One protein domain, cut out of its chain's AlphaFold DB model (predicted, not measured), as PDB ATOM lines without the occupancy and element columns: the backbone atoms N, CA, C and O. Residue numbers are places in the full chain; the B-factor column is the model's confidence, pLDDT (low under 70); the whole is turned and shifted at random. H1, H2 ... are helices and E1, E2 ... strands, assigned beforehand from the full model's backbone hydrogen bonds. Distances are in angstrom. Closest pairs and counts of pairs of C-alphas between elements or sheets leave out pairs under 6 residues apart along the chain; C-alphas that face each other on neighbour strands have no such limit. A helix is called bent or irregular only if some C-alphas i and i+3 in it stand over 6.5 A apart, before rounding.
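Overview. This is residues 13 to 61 and 149 to 193 of the 213 residues of the protein "Tnp_DDE_dom domain-containing protein" of Bacillus smithii 7_3_47FAA (UniProt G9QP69). The shape is an open arch: at one end two short parallel strands, E1 and E2, lie between H2 on one face and H3 on the other, with H1 meeting H2 near its first residues, and from H3 the chain runs on nearly in line as H4 to the far end, where it folds back to H5. The middle between H1 and H5 is empty, and residues 22 to 28, of which 22 to 27 belong to H1, stick out. The printed part has 94 residues, with five named helices and two named strands in the order H1, E1, H2, E2, H3, H4, H5; the one sheet, of order E1, E2, is parallel, and the class is mostly helix. The whole is only just loose, close to compact, with a radius of gyration of the C-alphas of 15.2 A, and its C-alphas span 40 by 28 by 25 A.

Arrangement. H1, residues 13 to 27, touches H2, residues 42 to 50, with residues 13 to 17 alone. Their closest C-alphas are those of Ser 13 and Val 44, 7.0 A apart, and they run the same way at a shallow tilt of 24 degrees. The strands E1, residues 32 to 34, and E2, residues 54 to 56, are parallel neighbours, with 25 degrees between their directions. C-alphas 32 and 54 face each other at 4.6 A; N 33 and O 54 are within hydrogen-bond range at 2.9 A, and so are N 56 and O 33 at 2.9 A. E1, H2 and E2 form a strand-helix-strand unit, two parallel strands with a helix between them along the chain, and its crossover is right-handed. The closest C-alphas of H2 and E2 are those of Ile 48 and Pro 55, 6.4 A apart. H3, residues 149 to 156, has C-alphas near both strands: Asn 151 is 5.5 A from Ala 56, and Tyr 155 is 6.1 A from Ala 34, each the closest pair of its two elements. H3 and H4, residues 158 to 172, meet only through their link. H5, residues 183 to 193, is close to H4 but not clearly touching it; their closest C-alphas, those of Ala 169 and Thr 193, are 7.4 A apart, and the lines are about perpendicular, only just, at 73 degrees. H1 and H5 are apart, as are H2 and H3. Every O i to N i+4 pair is within hydrogen-bond range in H2, H3 and H5, against 8 of 11 in H1 and 8 of 11 in H4.

Along the chain. H1 begins at C-alpha 13 (-38.518, -41.858, 124.060) and is 21.4 A long to C-alpha 27; it is irregular, only just, with C-alphas 14 and 17 6.8 A apart. E1, Val 32 to Ala 34, and E2, Thr 54 to Ala 56, are short strands, and H2, Pro 42 to Glu 50, is 12.0 A long. H3 begins at C-alpha 149 (-29.549, -25.409, 106.414) and is 10.5 A long. H4, Arg 158 to Lys 172, is 19.5 A long and neither bent nor irregular, but only just: C-alphas 160 and 163 are 6.4 A apart. H5 is 15.1 A long and ends at C-alpha 193 (-19.077, -54.292, 122.570).

Size, cuts and confidence. The two C-alphas farthest apart are those of Gln 149 and Arg 181, at 44.9 A. Residues 62 to 148 are not printed, and C-alphas 61 and 149 are 20.8 A apart across this cut, which lies in the link from E2 to H3. Of the links that are printed whole, none is long; H1 to E1, H2 to E2 and H3 to H4 are tight. The mean pLDDT of the printed part is 90.4, and no printed residue is under 70.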
ATOM      1  N   SER A  13     -38.459 -43.297 123.773       77.94
ATOM      2  CA  SER A  13     -38.518 -41.858 124.060       77.94
ATOM      3  C   SER A  13     -38.290 -41.503 125.532       77.94
ATOM      4  O   SER A  13     -37.776 -40.423 125.796       77.94
ATOM      5  N   SER A  14     -38.626 -42.383 126.485       80.12
ATOM      6  CA  SER A  14     -38.417 -42.110 127.918       80.12
ATOM      7  C   SER A  14     -36.955 -42.253 128.349       80.12
ATOM      8  O   SER A  14     -36.616 -41.994 129.498       80.12
ATOM      9  N   VAL A  15     -36.083 -42.726 127.456       84.81
ATOM     10  CA  VAL A  15     -34.667 -42.992 127.744       84.81
ATOM     11  C   VAL A  15     -33.770 -41.845 127.272       84.81
ATOM     12  O   VAL A  15     -32.598 -41.797 127.640       84.81
ATOM     13  N   LEU A  16     -34.293 -40.908 126.472       86.62
ATOM     14  CA  LEU A  16     -33.479 -39.824 125.925       86.62
ATOM     15  C   LEU A  16     -32.989 -38.866 127.009       86.62
ATOM     16  O   LEU A  16     -31.801 -38.571 127.035       86.62
ATOM     17  N   GLU A  17     -33.874 -38.422 127.898       88.25
ATOM     18  CA  GLU A  17     -33.544 -37.503 128.995       88.25
ATOM     19  C   GLU A  17     -32.382 -38.035 129.856       88.25
ATOM     20  O   GLU A  17     -31.313 -37.417 129.849       88.25
ATOM     21  N   PRO A  18     -32.463 -39.240 130.466       89.81
ATOM     22  CA  PRO A  18     -31.364 -39.760 131.283       89.81
ATOM     23  C   PRO A  18     -30.102 -40.089 130.469       89.81
ATOM     24  O   PRO A  18     -29.005 -40.210 131.022       89.81
ATOM     25  N   LEU A  19     -30.225 -40.298 129.153       88.62
ATOM     26  CA  LEU A  19     -29.068 -40.461 128.276       88.62
ATOM     27  C   LEU A  19     -28.369 -39.120 128.038       88.62
ATOM     28  O   LEU A  19     -27.138 -39.071 128.064       88.62
ATOM     29  N   LEU A  20     -29.140 -38.060 127.806       89.38
ATOM     30  CA  LEU A  20     -28.637 -36.730 127.506       89.38
ATOM     31  C   LEU A  20     -27.964 -36.114 128.733       89.38
ATOM     32  O   LEU A  20     -26.860 -35.600 128.601       89.38
ATOM     33  N   GLU A  21     -28.525 -36.298 129.929       90.88
ATOM     34  CA  GLU A  21     -27.893 -35.903 131.198       90.88
ATOM     35  C   GLU A  21     -26.486 -36.496 131.351       90.88
ATOM     36  O   GLU A  21     -25.522 -35.777 131.611       90.88
ATOM     37  N   LYS A  22     -26.323 -37.799 131.079       89.81
ATOM     38  CA  LYS A  22     -25.007 -38.464 131.117       89.81
ATOM     39  C   LYS A  22     -24.032 -37.930 130.072       89.81
ATOM     40  O   LYS A  22     -22.817 -38.039 130.252       89.81
ATOM     41  N   VAL A  23     -24.539 -37.454 128.936       88.81
ATOM     42  CA  VAL A  23     -23.710 -36.828 127.899       88.81
ATOM     43  C   VAL A  23     -23.276 -35.442 128.357       88.81
ATOM     44  O   VAL A  23     -22.084 -35.155 128.281       88.81
ATOM     45  N   ILE A  24     -24.197 -34.643 128.898       91.00
ATOM     46  CA  ILE A  24     -23.928 -33.303 129.429       91.00
ATOM     47  C   ILE A  24     -22.877 -33.372 130.542       91.00
ATOM     48  O   ILE A  24     -21.885 -32.650 130.487       91.00
ATOM     49  N   GLU A  25     -23.032 -34.298 131.489       91.56
ATOM     50  CA  GLU A  25     -22.100 -34.493 132.607       91.56
ATOM     51  C   GLU A  25     -20.674 -34.832 132.135       91.56
ATOM     52  O   GLU A  25     -19.692 -34.335 132.681       91.56
ATOM     53  N   LYS A  26     -20.535 -35.679 131.106       88.75
ATOM     54  CA  LYS A  26     -19.225 -36.205 130.676       88.75
ATOM     55  C   LYS A  26     -18.540 -35.398 129.582       88.75
ATOM     56  O   LYS A  26     -17.320 -35.472 129.451       88.75
ATOM     57  N   HIS A  27     -19.315 -34.752 128.722       87.75
ATOM     58  CA  HIS A  27     -18.831 -34.163 127.474       87.75
ATOM     59  C   HIS A  27     -19.241 -32.695 127.313       87.75
ATOM     60  O   HIS A  27     -18.823 -32.062 126.346       87.75
ATOM     61  N   GLY A  28     -20.007 -32.150 128.261       90.56
ATOM     62  CA  GLY A  28     -20.588 -30.821 128.163       90.56
ATOM     63  C   GLY A  28     -21.899 -30.810 127.379       90.56
ATOM     64  O   GLY A  28     -22.280 -31.775 126.710       90.56
ATOM     65  N   LYS A  29     -22.605 -29.685 127.490       93.00
ATOM     66  CA  LYS A  29     -23.907 -29.455 126.864       93.00
ATOM     67  C   LYS A  29     -23.773 -29.382 125.334       93.00
ATOM     68  O   LYS A  29     -23.034 -28.527 124.846       93.00
ATOM     69  N   PRO A  30     -24.448 -30.257 124.564       92.44
ATOM     70  CA  PRO A  30     -24.419 -30.170 123.109       92.44
ATOM     71  C   PRO A  30     -25.250 -28.978 122.626       92.44
ATOM     72  O   PRO A  30     -26.233 -28.618 123.253       92.44
ATOM     73  N   VAL A  31     -24.890 -28.391 121.484       92.75
ATOM     74  CA  VAL A  31     -25.680 -27.302 120.874       92.75
ATOM     75  C   VAL A  31     -26.901 -27.857 120.134       92.75
ATOM     76  O   VAL A  31     -27.998 -27.313 120.224       92.75
ATOM     77  N   VAL A  32     -26.719 -28.974 119.422       93.25
ATOM     78  CA  VAL A  32     -27.756 -29.611 118.599       93.25
ATOM     79  C   VAL A  32     -27.881 -31.084 118.967       93.25
ATOM     80  O   VAL A  32     -26.882 -31.800 119.060       93.25
ATOM     81  N   VAL A  33     -29.118 -31.554 119.125       93.38
ATOM     82  CA  VAL A  33     -29.448 -32.947 119.439       93.38
ATOM     83  C   VAL A  33     -30.197 -33.560 118.261       93.38
ATOM     84  O   VAL A  33     -31.364 -33.259 118.016       93.38
ATOM     85  N   ALA A  34     -29.523 -34.440 117.519       92.12
ATOM     86  CA  ALA A  34     -30.141 -35.209 116.444       92.12
ATOM     87  C   ALA A  34     -30.731 -36.516 116.987       92.12
ATOM     88  O   ALA A  34     -30.002 -37.324 117.566       92.12
ATOM     89  N   ALA A  35     -32.026 -36.748 116.764       89.44
ATOM     90  CA  ALA A  35     -32.714 -37.944 117.253       89.44
ATOM     91  C   ALA A  35     -33.574 -38.612 116.172       89.44
ATOM     92  O   ALA A  35     -33.932 -38.004 115.165       89.44
ATOM     93  N   ASP A  36     -33.878 -39.897 116.361       87.31
ATOM     94  CA  ASP A  36     -34.714 -40.660 115.430       87.31
ATOM     95  C   ASP A  36     -36.207 -40.333 115.557       87.31
ATOM     96  O   ASP A  36     -36.656 -39.761 116.545       87.31
ATOM     97  N   ALA A  37     -37.002 -40.775 114.583       86.06
ATOM     98  CA  ALA A  37     -38.453 -40.662 114.584       86.06
ATOM     99  C   ALA A  37     -39.098 -41.287 115.833       86.06
ATOM    100  O   ALA A  37     -40.115 -40.776 116.294       86.06
ATOM    101  N   GLY A  38     -38.498 -42.336 116.412       85.69
ATOM    102  CA  GLY A  38     -38.951 -42.932 117.678       85.69
ATOM    103  C   GLY A  38     -38.821 -42.007 118.896       85.69
ATOM    104  O   GLY A  38     -39.541 -42.179 119.877       85.69
ATOM    105  N   TYR A  39     -37.958 -40.992 118.818       88.94
ATOM    106  CA  TYR A  39     -37.746 -39.991 119.866       88.94
ATOM    107  C   TYR A  39     -38.496 -38.683 119.608       88.94
ATOM    108  O   TYR A  39     -38.462 -37.793 120.450       88.94
ATOM    109  N   LYS A  40     -39.186 -38.535 118.469       90.94
ATOM    110  CA  LYS A  40     -39.967 -37.331 118.170       90.94
ATOM    111  C   LYS A  40     -41.275 -37.339 118.967       90.94
ATOM    112  O   LYS A  40     -42.328 -37.719 118.457       90.94
ATOM    113  N   THR A  41     -41.194 -36.931 120.229       92.06
ATOM    114  CA  THR A  41     -42.336 -36.776 121.140       92.06
ATOM    115  C   THR A  41     -42.384 -35.357 121.713       92.06
ATOM    116  O   THR A  41     -41.345 -34.692 121.763       92.06
ATOM    117  N   PRO A  42     -43.561 -34.877 122.163       92.94
ATOM    118  CA  PRO A  42     -43.670 -33.549 122.764       92.94
ATOM    119  C   PRO A  42     -42.754 -33.363 123.982       92.94
ATOM    120  O   PRO A  42     -42.119 -32.325 124.098       92.94
ATOM    121  N   ALA A  43     -42.641 -34.385 124.841       92.44
ATOM    122  CA  ALA A  43     -41.781 -34.360 126.031       92.44
ATOM    123  C   ALA A  43     -40.296 -34.208 125.674       92.44
ATOM    124  O   ALA A  43     -39.605 -33.352 126.212       92.44
ATOM    125  N   VAL A  44     -39.821 -34.980 124.690       93.44
ATOM    126  CA  VAL A  44     -38.435 -34.884 124.214       93.44
ATOM    127  C   VAL A  44     -38.149 -33.506 123.624       93.44
ATOM    128  O   VAL A  44     -37.112 -32.920 123.920       93.44
ATOM    129  N   ALA A  45     -39.048 -32.991 122.780       94.69
ATOM    130  CA  ALA A  45     -38.855 -31.682 122.172       94.69
ATOM    131  C   ALA A  45     -38.809 -30.587 123.247       94.69
ATOM    132  O   ALA A  45     -37.849 -29.820 123.266       94.69
ATOM    133  N   GLN A  46     -39.775 -30.579 124.172       95.38
ATOM    134  CA  GLN A  46     -39.788 -29.670 125.319       95.38
ATOM    135  C   GLN A  46     -38.467 -29.733 126.089       95.38
ATOM    136  O   GLN A  46     -37.833 -28.701 126.267       95.38
ATOM    137  N   TYR A  47     -38.020 -30.925 126.495       94.50
ATOM    138  CA  TYR A  47     -36.796 -31.082 127.282       94.50
ATOM    139  C   TYR A  47     -35.569 -30.496 126.575       94.50
ATOM    140  O   TYR A  47     -34.751 -29.825 127.201       94.50
ATOM    141  N   ILE A  48     -35.432 -30.733 125.266       95.12
ATOM    142  CA  ILE A  48     -34.312 -30.209 124.475       95.12
ATOM    143  C   ILE A  48     -34.355 -28.673 124.438       95.12
ATOM    144  O   ILE A  48     -33.329 -28.043 124.687       95.12
ATOM    145  N   PHE A  49     -35.524 -28.075 124.189       95.31
ATOM    146  CA  PHE A  49     -35.674 -26.617 124.149       95.31
ATOM    147  C   PHE A  49     -35.499 -25.948 125.517       95.31
ATOM    148  O   PHE A  49     -34.795 -24.948 125.604       95.31
ATOM    149  N   GLU A  50     -36.088 -26.494 126.584       94.88
ATOM    150  CA  GLU A  50     -35.975 -25.950 127.949       94.88
ATOM    151  C   GLU A  50     -34.545 -26.005 128.486       94.88
ATOM    152  O   GLU A  50     -34.162 -25.224 129.351       94.88
ATOM    153  N   ASN A  51     -33.736 -26.906 127.939       93.75
ATOM    154  CA  ASN A  51     -32.315 -26.964 128.204       93.75
ATOM    155  C   ASN A  51     -31.506 -26.220 127.129       93.75
ATOM    156  O   ASN A  51     -30.384 -26.621 126.896       93.75
ATOM    157  N   ASP A  52     -32.002 -25.180 126.452       94.81
ATOM    158  CA  ASP A  52     -31.304 -24.378 125.416       94.81
ATOM    159  C   ASP A  52     -30.506 -25.192 124.378       94.81
ATOM    160  O   ASP A  52     -29.376 -24.852 124.011       94.81
ATOM    161  N   MET A  53     -31.058 -26.316 123.934       95.25
ATOM    162  CA  MET A  53     -30.499 -27.121 122.855       95.25
ATOM    163  C   MET A  53     -31.423 -27.062 121.644       95.25
ATOM    164  O   MET A  53     -32.630 -26.860 121.754       95.25
ATOM    165  N   THR A  54     -30.858 -27.277 120.460       95.00
ATOM    166  CA  THR A  54     -31.623 -27.278 119.211       95.00
ATOM    167  C   THR A  54     -31.961 -28.714 118.800       95.00
ATOM    168  O   THR A  54     -31.046 -29.521 118.594       95.00
ATOM    169  N   PRO A  55     -33.243 -29.087 118.640       95.56
ATOM    170  CA  PRO A  55     -33.609 -30.414 118.161       95.56
ATOM    171  C   PRO A  55     -33.451 -30.525 116.638       95.56
ATOM    172  O   PRO A  55     -34.024 -29.754 115.872       95.56
ATOM    173  N   ALA A  56     -32.736 -31.554 116.180       94.69
ATOM    174  CA  ALA A  56     -32.702 -31.970 114.780       94.69
ATOM    175  C   ALA A  56     -33.518 -33.265 114.617       94.69
ATOM    176  O   ALA A  56     -32.993 -34.376 114.739       94.69
ATOM    177  N   LEU A  57     -34.825 -33.111 114.375       92.44
ATOM    178  CA  LEU A  57     -35.794 -34.211 114.304       92.44
ATOM    179  C   LEU A  57     -36.279 -34.468 112.863       92.44
ATOM    180  O   LEU A  57     -36.358 -33.540 112.052       92.44
ATOM    181  N   PRO A  58     -36.623 -35.722 112.508       90.38
ATOM    182  CA  PRO A  58     -37.121 -36.046 111.178       90.38
ATOM    183  C   PRO A  58     -38.538 -35.539 110.921       90.38
ATOM    184  O   PRO A  58     -39.338 -35.296 111.825       90.38
ATOM    185  N   TYR A  59     -38.882 -35.505 109.635       87.81
ATOM    186  CA  TYR A  59     -40.263 -35.356 109.195       87.81
ATOM    187  C   TYR A  59     -41.104 -36.574 109.596       87.81
ATOM    188  O   TYR A  59     -40.686 -37.720 109.418       87.81
ATOM    189  N   THR A  60     -42.329 -36.325 110.058       84.00
ATOM    190  CA  THR A  60     -43.321 -37.371 110.318       84.00
ATOM    191  C   THR A  60     -44.427 -37.264 109.286       84.00
ATOM    192  O   THR A  60     -45.088 -36.232 109.177       84.00
ATOM    193  N   ARG A  61     -44.660 -38.341 108.531       83.38
ATOM    194  CA  ARG A  61     -45.787 -38.379 107.599       83.38
ATOM    195  C   ARG A  61     -47.108 -38.324 108.393       83.38
ATOM    196  O   ARG A  61     -47.245 -39.072 109.365       83.38
ATOM    197  N   GLN A 149     -30.703 -24.757 107.034       93.06
ATOM    198  CA  GLN A 149     -29.549 -25.409 106.414       93.06
ATOM    199  C   GLN A 149     -28.682 -26.143 107.446       93.06
ATOM    200  O   GLN A 149     -28.202 -27.245 107.175       93.06
ATOM    201  N   GLU A 150     -28.534 -25.565 108.638       91.38
ATOM    202  CA  GLU A 150     -27.780 -26.152 109.742       91.38
ATOM    203  C   GLU A 150     -28.383 -27.495 110.171       91.38
ATOM    204  O   GLU A 150     -27.716 -28.527 110.044       91.38
ATOM    205  N   ASN A 151     -29.668 -27.532 110.544       91.88
ATOM    206  CA  ASN A 151     -30.311 -28.776 110.976       91.88
ATOM    207  C   ASN A 151     -30.341 -29.837 109.878       91.88
ATOM    208  O   ASN A 151     -30.128 -31.015 110.168       91.88
ATOM    209  N   LYS A 152     -30.551 -29.449 108.614       92.31
ATOM    210  CA  LYS A 152     -30.459 -30.387 107.482       92.31
ATOM    211  C   LYS A 152     -29.081 -31.027 107.398       92.31
ATOM    212  O   LYS A 152     -28.989 -32.244 107.240       92.31
ATOM    213  N   SER A 153     -28.023 -30.224 107.504       92.69
ATOM    214  CA  SER A 153     -26.645 -30.708 107.418       92.69
ATOM    215  C   SER A 153     -26.295 -31.645 108.579       92.69
ATOM    216  O   SER A 153     -25.742 -32.722 108.357       92.69
ATOM    217  N   ILE A 154     -26.697 -31.298 109.804       92.12
ATOM    218  CA  ILE A 154     -26.451 -32.106 111.001       92.12
ATOM    219  C   ILE A 154     -27.231 -33.417 110.920       92.12
ATOM    220  O   ILE A 154     -26.654 -34.491 111.101       92.12
ATOM    221  N   TYR A 155     -28.519 -33.349 110.579       91.62
ATOM    222  CA  TYR A 155     -29.360 -34.533 110.458       91.62
ATOM    223  C   TYR A 155     -28.868 -35.473 109.348       91.62
ATOM    224  O   TYR A 155     -28.859 -36.692 109.523       91.62
ATOM    225  N   ALA A 156     -28.369 -34.933 108.228       90.38
ATOM    226  CA  ALA A 156     -27.826 -35.729 107.128       90.38
ATOM    227  C   ALA A 156     -26.620 -36.591 107.535       90.38
ATOM    228  O   ALA A 156     -26.455 -37.681 106.989       90.38
ATOM    229  N   ARG A 157     -25.813 -36.163 108.517       90.00
ATOM    230  CA  ARG A 157     -24.645 -36.923 109.007       90.00
ATOM    231  C   ARG A 157     -25.024 -38.194 109.767       90.00
ATOM    232  O   ARG A 157     -24.181 -39.074 109.940       90.00
ATOM    233  N   ARG A 158     -26.285 -38.340 110.189       86.88
ATOM    234  CA  ARG A 158     -26.780 -39.514 110.926       86.88
ATOM    235  C   ARG A 158     -26.530 -40.835 110.187       86.88
ATOM    236  O   ARG A 158     -26.140 -41.817 110.822       86.88
ATOM    237  N   LYS A 159     -26.696 -40.848 108.860       83.75
ATOM    238  CA  LYS A 159     -26.452 -42.032 108.011       83.75
ATOM    239  C   LYS A 159     -24.984 -42.481 108.018       83.75
ATOM    240  O   LYS A 159     -24.670 -43.655 107.847       83.75
ATOM    241  N   GLU A 160     -24.063 -41.551 108.265       85.31
ATOM    242  CA  GLU A 160     -22.621 -41.807 108.262       85.31
ATOM    243  C   GLU A 160     -22.091 -42.195 109.643       85.31
ATOM    244  O   GLU A 160     -21.166 -43.010 109.745       85.31
ATOM    245  N   THR A 161     -22.656 -41.603 110.699       82.81
ATOM    246  CA  THR A 161     -22.155 -41.727 112.071       82.81
ATOM    247  C   THR A 161     -22.938 -42.743 112.893       82.81
ATOM    248  O   THR A 161     -22.331 -43.620 113.504       82.81
ATOM    249  N   ILE A 162     -24.267 -42.656 112.902       84.00
ATOM    250  CA  ILE A 162     -25.140 -43.426 113.794       84.00
ATOM    251  C   ILE A 162     -25.530 -44.754 113.145       84.00
ATOM    252  O   ILE A 162     -25.293 -45.814 113.722       84.00
ATOM    253  N   GLU A 163     -26.074 -44.723 111.926       85.38
ATOM    254  CA  GLU A 163     -26.544 -45.939 111.244       85.38
ATOM    255  C   GLU A 163     -25.402 -46.923 110.992       85.38
ATOM    256  O   GLU A 163     -25.544 -48.121 111.238       85.38
ATOM    257  N   ARG A 164     -24.225 -46.413 110.612       86.06
ATOM    258  CA  ARG A 164     -23.018 -47.225 110.437       86.06
ATOM    259  C   ARG A 164     -22.574 -47.901 111.738       86.06
ATOM    260  O   ARG A 164     -22.155 -49.055 111.702       86.06
ATOM    261  N   VAL A 165     -22.673 -47.215 112.882       89.06
ATOM    262  CA  VAL A 165     -22.353 -47.798 114.197       89.06
ATOM    263  C   VAL A 165     -23.350 -48.898 114.547       89.06
ATOM    264  O   VAL A 165     -22.933 -49.988 114.921       89.06
ATOM    265  N   PHE A 166     -24.649 -48.662 114.367       89.12
ATOM    266  CA  PHE A 166     -25.657 -49.692 114.621       89.12
ATOM    267  C   PHE A 166     -25.517 -50.904 113.694       89.12
ATOM    268  O   PHE A 166     -25.690 -52.033 114.150       89.12
ATOM    269  N   ALA A 167     -25.180 -50.693 112.421       91.00
ATOM    270  CA  ALA A 167     -24.914 -51.773 111.481       91.00
ATOM    271  C   ALA A 167     -23.683 -52.593 111.896       91.00
ATOM    272  O   ALA A 167     -23.761 -53.815 111.960       91.00
ATOM    273  N   ASP A 168     -22.566 -51.948 112.251       91.44
ATOM    274  CA  ASP A 168     -21.354 -52.654 112.696       91.44
ATOM    275  C   ASP A 168     -21.617 -53.448 113.989       91.44
ATOM    276  O   ASP A 168     -21.221 -54.607 114.097       91.44
ATOM    277  N   ALA A 169     -22.370 -52.869 114.932       92.31
ATOM    278  CA  ALA A 169     -22.787 -53.538 116.163       92.31
ATOM    279  C   ALA A 169     -23.629 -54.802 115.891       92.31
ATOM    280  O   ALA A 169     -23.398 -55.854 116.492       92.31
ATOM    281  N   LYS A 170     -24.596 -54.715 114.967       91.94
ATOM    282  CA  LYS A 170     -25.484 -55.830 114.602       91.94
ATOM    283  C   LYS A 170     -24.758 -56.911 113.806       91.94
ATOM    284  O   LYS A 170     -24.817 -58.074 114.199       91.94
ATOM    285  N   GLU A 171     -24.065 -56.537 112.731       93.12
ATOM    286  CA  GLU A 171     -23.473 -57.497 111.792       93.12
ATOM    287  C   GLU A 171     -22.143 -58.070 112.276       93.12
ATOM    288  O   GLU A 171     -21.897 -59.259 112.105       93.12
ATOM    289  N   LYS A 172     -21.271 -57.245 112.871       91.31
ATOM    290  CA  LYS A 172     -19.900 -57.665 113.221       91.31
ATOM    291  C   LYS A 172     -19.717 -58.000 114.693       91.31
ATOM    292  O   LYS A 172     -18.783 -58.718 115.033       91.31
ATOM    293  N   HIS A 173     -20.592 -57.497 115.562       90.31
ATOM    294  CA  HIS A 173     -20.492 -57.700 117.010       90.31
ATOM    295  C   HIS A 173     -21.690 -58.453 117.613       90.31
ATOM    296  O   HIS A 173     -21.861 -58.476 118.831       90.31
ATOM    297  N   GLY A 174     -22.511 -59.095 116.774       89.56
ATOM    298  CA  GLY A 174     -23.529 -60.052 117.215       89.56
ATOM    299  C   GLY A 174     -24.712 -59.448 117.974       89.56
ATOM    300  O   GLY A 174     -25.461 -60.189 118.602       89.56
ATOM    301  N   MET A 175     -24.935 -58.129 117.912       91.00
ATOM    302  CA  MET A 175     -26.042 -57.467 118.624       91.00
ATOM    303  C   MET A 175     -27.412 -57.614 117.936       91.00
ATOM    304  O   MET A 175     -28.356 -56.911 118.292       91.00
ATOM    305  N   ARG A 176     -27.555 -58.514 116.950       89.31
ATOM    306  CA  ARG A 176     -28.873 -58.873 116.391       89.31
ATOM    307  C   ARG A 176     -29.755 -59.597 117.406       89.31
ATOM    308  O   ARG A 176     -30.969 -59.433 117.364       89.31
ATOM    309  N   TRP A 177     -29.147 -60.363 118.311       88.00
ATOM    310  CA  TRP A 177     -29.848 -61.159 119.311       88.00
ATOM    311  C   TRP A 177     -29.182 -61.005 120.674       88.00
ATOM    312  O   TRP A 177     -27.964 -60.878 120.784       88.00
ATOM    313  N   THR A 178     -29.979 -61.047 121.734       87.50
ATOM    314  CA  THR A 178     -29.472 -61.087 123.106       87.50
ATOM    315  C   THR A 178     -28.966 -62.491 123.424       87.50
ATOM    316  O   THR A 178     -29.750 -63.439 123.410       87.50
ATOM    317  N   THR A 179     -27.679 -62.642 123.742       88.12
ATOM    318  CA  THR A 179     -27.084 -63.952 124.074       88.12
ATOM    319  C   THR A 179     -27.161 -64.288 125.565       88.12
ATOM    320  O   THR A 179     -27.030 -65.448 125.949       88.12
ATOM    321  N   LEU A 180     -27.395 -63.287 126.420       91.44
ATOM    322  CA  LEU A 180     -27.462 -63.427 127.875       91.44
ATOM    323  C   LEU A 180     -28.865 -63.102 128.403       91.44
ATOM    324  O   LEU A 180     -29.593 -62.290 127.835       91.44
ATOM    325  N   ARG A 181     -29.236 -63.709 129.535       90.62
ATOM    326  CA  ARG A 181     -30.486 -63.401 130.249       90.62
ATOM    327  C   ARG A 181     -30.239 -62.403 131.380       90.62
ATOM    328  O   ARG A 181     -29.361 -62.617 132.217       90.62
ATOM    329  N   GLY A 182     -31.064 -61.359 131.430       91.62
ATOM    330  CA  GLY A 182     -31.074 -60.344 132.486       91.62
ATOM    331  C   GLY A 182     -30.339 -59.050 132.120       91.62
ATOM    332  O   GLY A 182     -29.276 -59.068 131.495       91.62
ATOM    333  N   LEU A 183     -30.896 -57.916 132.565       91.12
ATOM    334  CA  LEU A 183     -30.430 -56.566 132.217       91.12
ATOM    335  C   LEU A 183     -28.968 -56.316 132.577       91.12
ATOM    336  O   LEU A 183     -28.231 -55.765 131.771       91.12
ATOM    337  N   LYS A 184     -28.524 -56.746 133.765       92.12
ATOM    338  CA  LYS A 184     -27.141 -56.525 134.216       92.12
ATOM    339  C   LYS A 184     -26.130 -57.173 133.266       92.12
ATOM    340  O   LYS A 184     -25.165 -56.532 132.864       92.12
ATOM    341  N   LYS A 185     -26.386 -58.423 132.864       93.38
ATOM    342  CA  LYS A 185     -25.517 -59.178 131.951       93.38
ATOM    343  C   LYS A 185     -25.529 -58.583 130.541       93.38
ATOM    344  O   LYS A 185     -24.469 -58.409 129.951       93.38
ATOM    345  N   LEU A 186     -26.707 -58.213 130.034       92.12
ATOM    346  CA  LEU A 186     -26.831 -57.562 128.726       92.12
ATOM    347  C   LEU A 186     -26.191 -56.171 128.694       92.12
ATOM    348  O   LEU A 186     -25.545 -55.824 127.712       92.12
ATOM    349  N   SER A 187     -26.307 -55.403 129.776       91.69
ATOM    350  CA  SER A 187     -25.642 -54.108 129.920       91.69
ATOM    351  C   SER A 187     -24.121 -54.254 129.877       91.69
ATOM    352  O   SER A 187     -23.465 -53.550 129.113       91.69
ATOM    353  N   MET A 188     -23.562 -55.236 130.597       92.06
ATOM    354  CA  MET A 188     -22.129 -55.551 130.518       92.06
ATOM    355  C   MET A 188     -21.697 -55.913 129.092       92.06
ATOM    356  O   MET A 188     -20.714 -55.366 128.597       92.06
ATOM    357  N   GLN A 189     -22.441 -56.793 128.416       92.44
ATOM    358  CA  GLN A 189     -22.151 -57.176 127.034       92.44
ATOM    359  C   GLN A 189     -22.190 -55.966 126.092       92.44
ATOM    360  O   GLN A 189     -21.254 -55.761 125.325       92.44
ATOM    361  N   ALA A 190     -23.234 -55.137 126.174       92.44
ATOM    362  CA  ALA A 190     -23.362 -53.938 125.352       92.44
ATOM    363  C   ALA A 190     -22.196 -52.965 125.591       92.44
ATOM    364  O   ALA A 190     -21.599 -52.478 124.632       92.44
ATOM    365  N   MET A 191     -21.823 -52.721 126.853       91.88
ATOM    366  CA  MET A 191     -20.689 -51.856 127.195       91.88
ATOM    367  C   MET A 191     -19.365 -52.381 126.633       91.88
ATOM    368  O   MET A 191     -18.617 -51.605 126.041       91.88
ATOM    369  N   LEU A 192     -19.085 -53.682 126.771       93.00
ATOM    370  CA  LEU A 192     -17.873 -54.300 126.222       93.00
ATOM    371  C   LEU A 192     -17.835 -54.209 124.692       93.00
ATOM    372  O   LEU A 192     -16.801 -53.854 124.126       93.00
ATOM    373  N   THR A 193     -18.965 -54.447 124.024       93.19
ATOM    374  CA  THR A 193     -19.077 -54.292 122.570       93.19
ATOM    375  C   THR A 193     -18.788 -52.856 122.139       93.19
ATOM    376  O   THR A 193     -17.945 -52.635 121.270       93.19
TER     377      THR A 193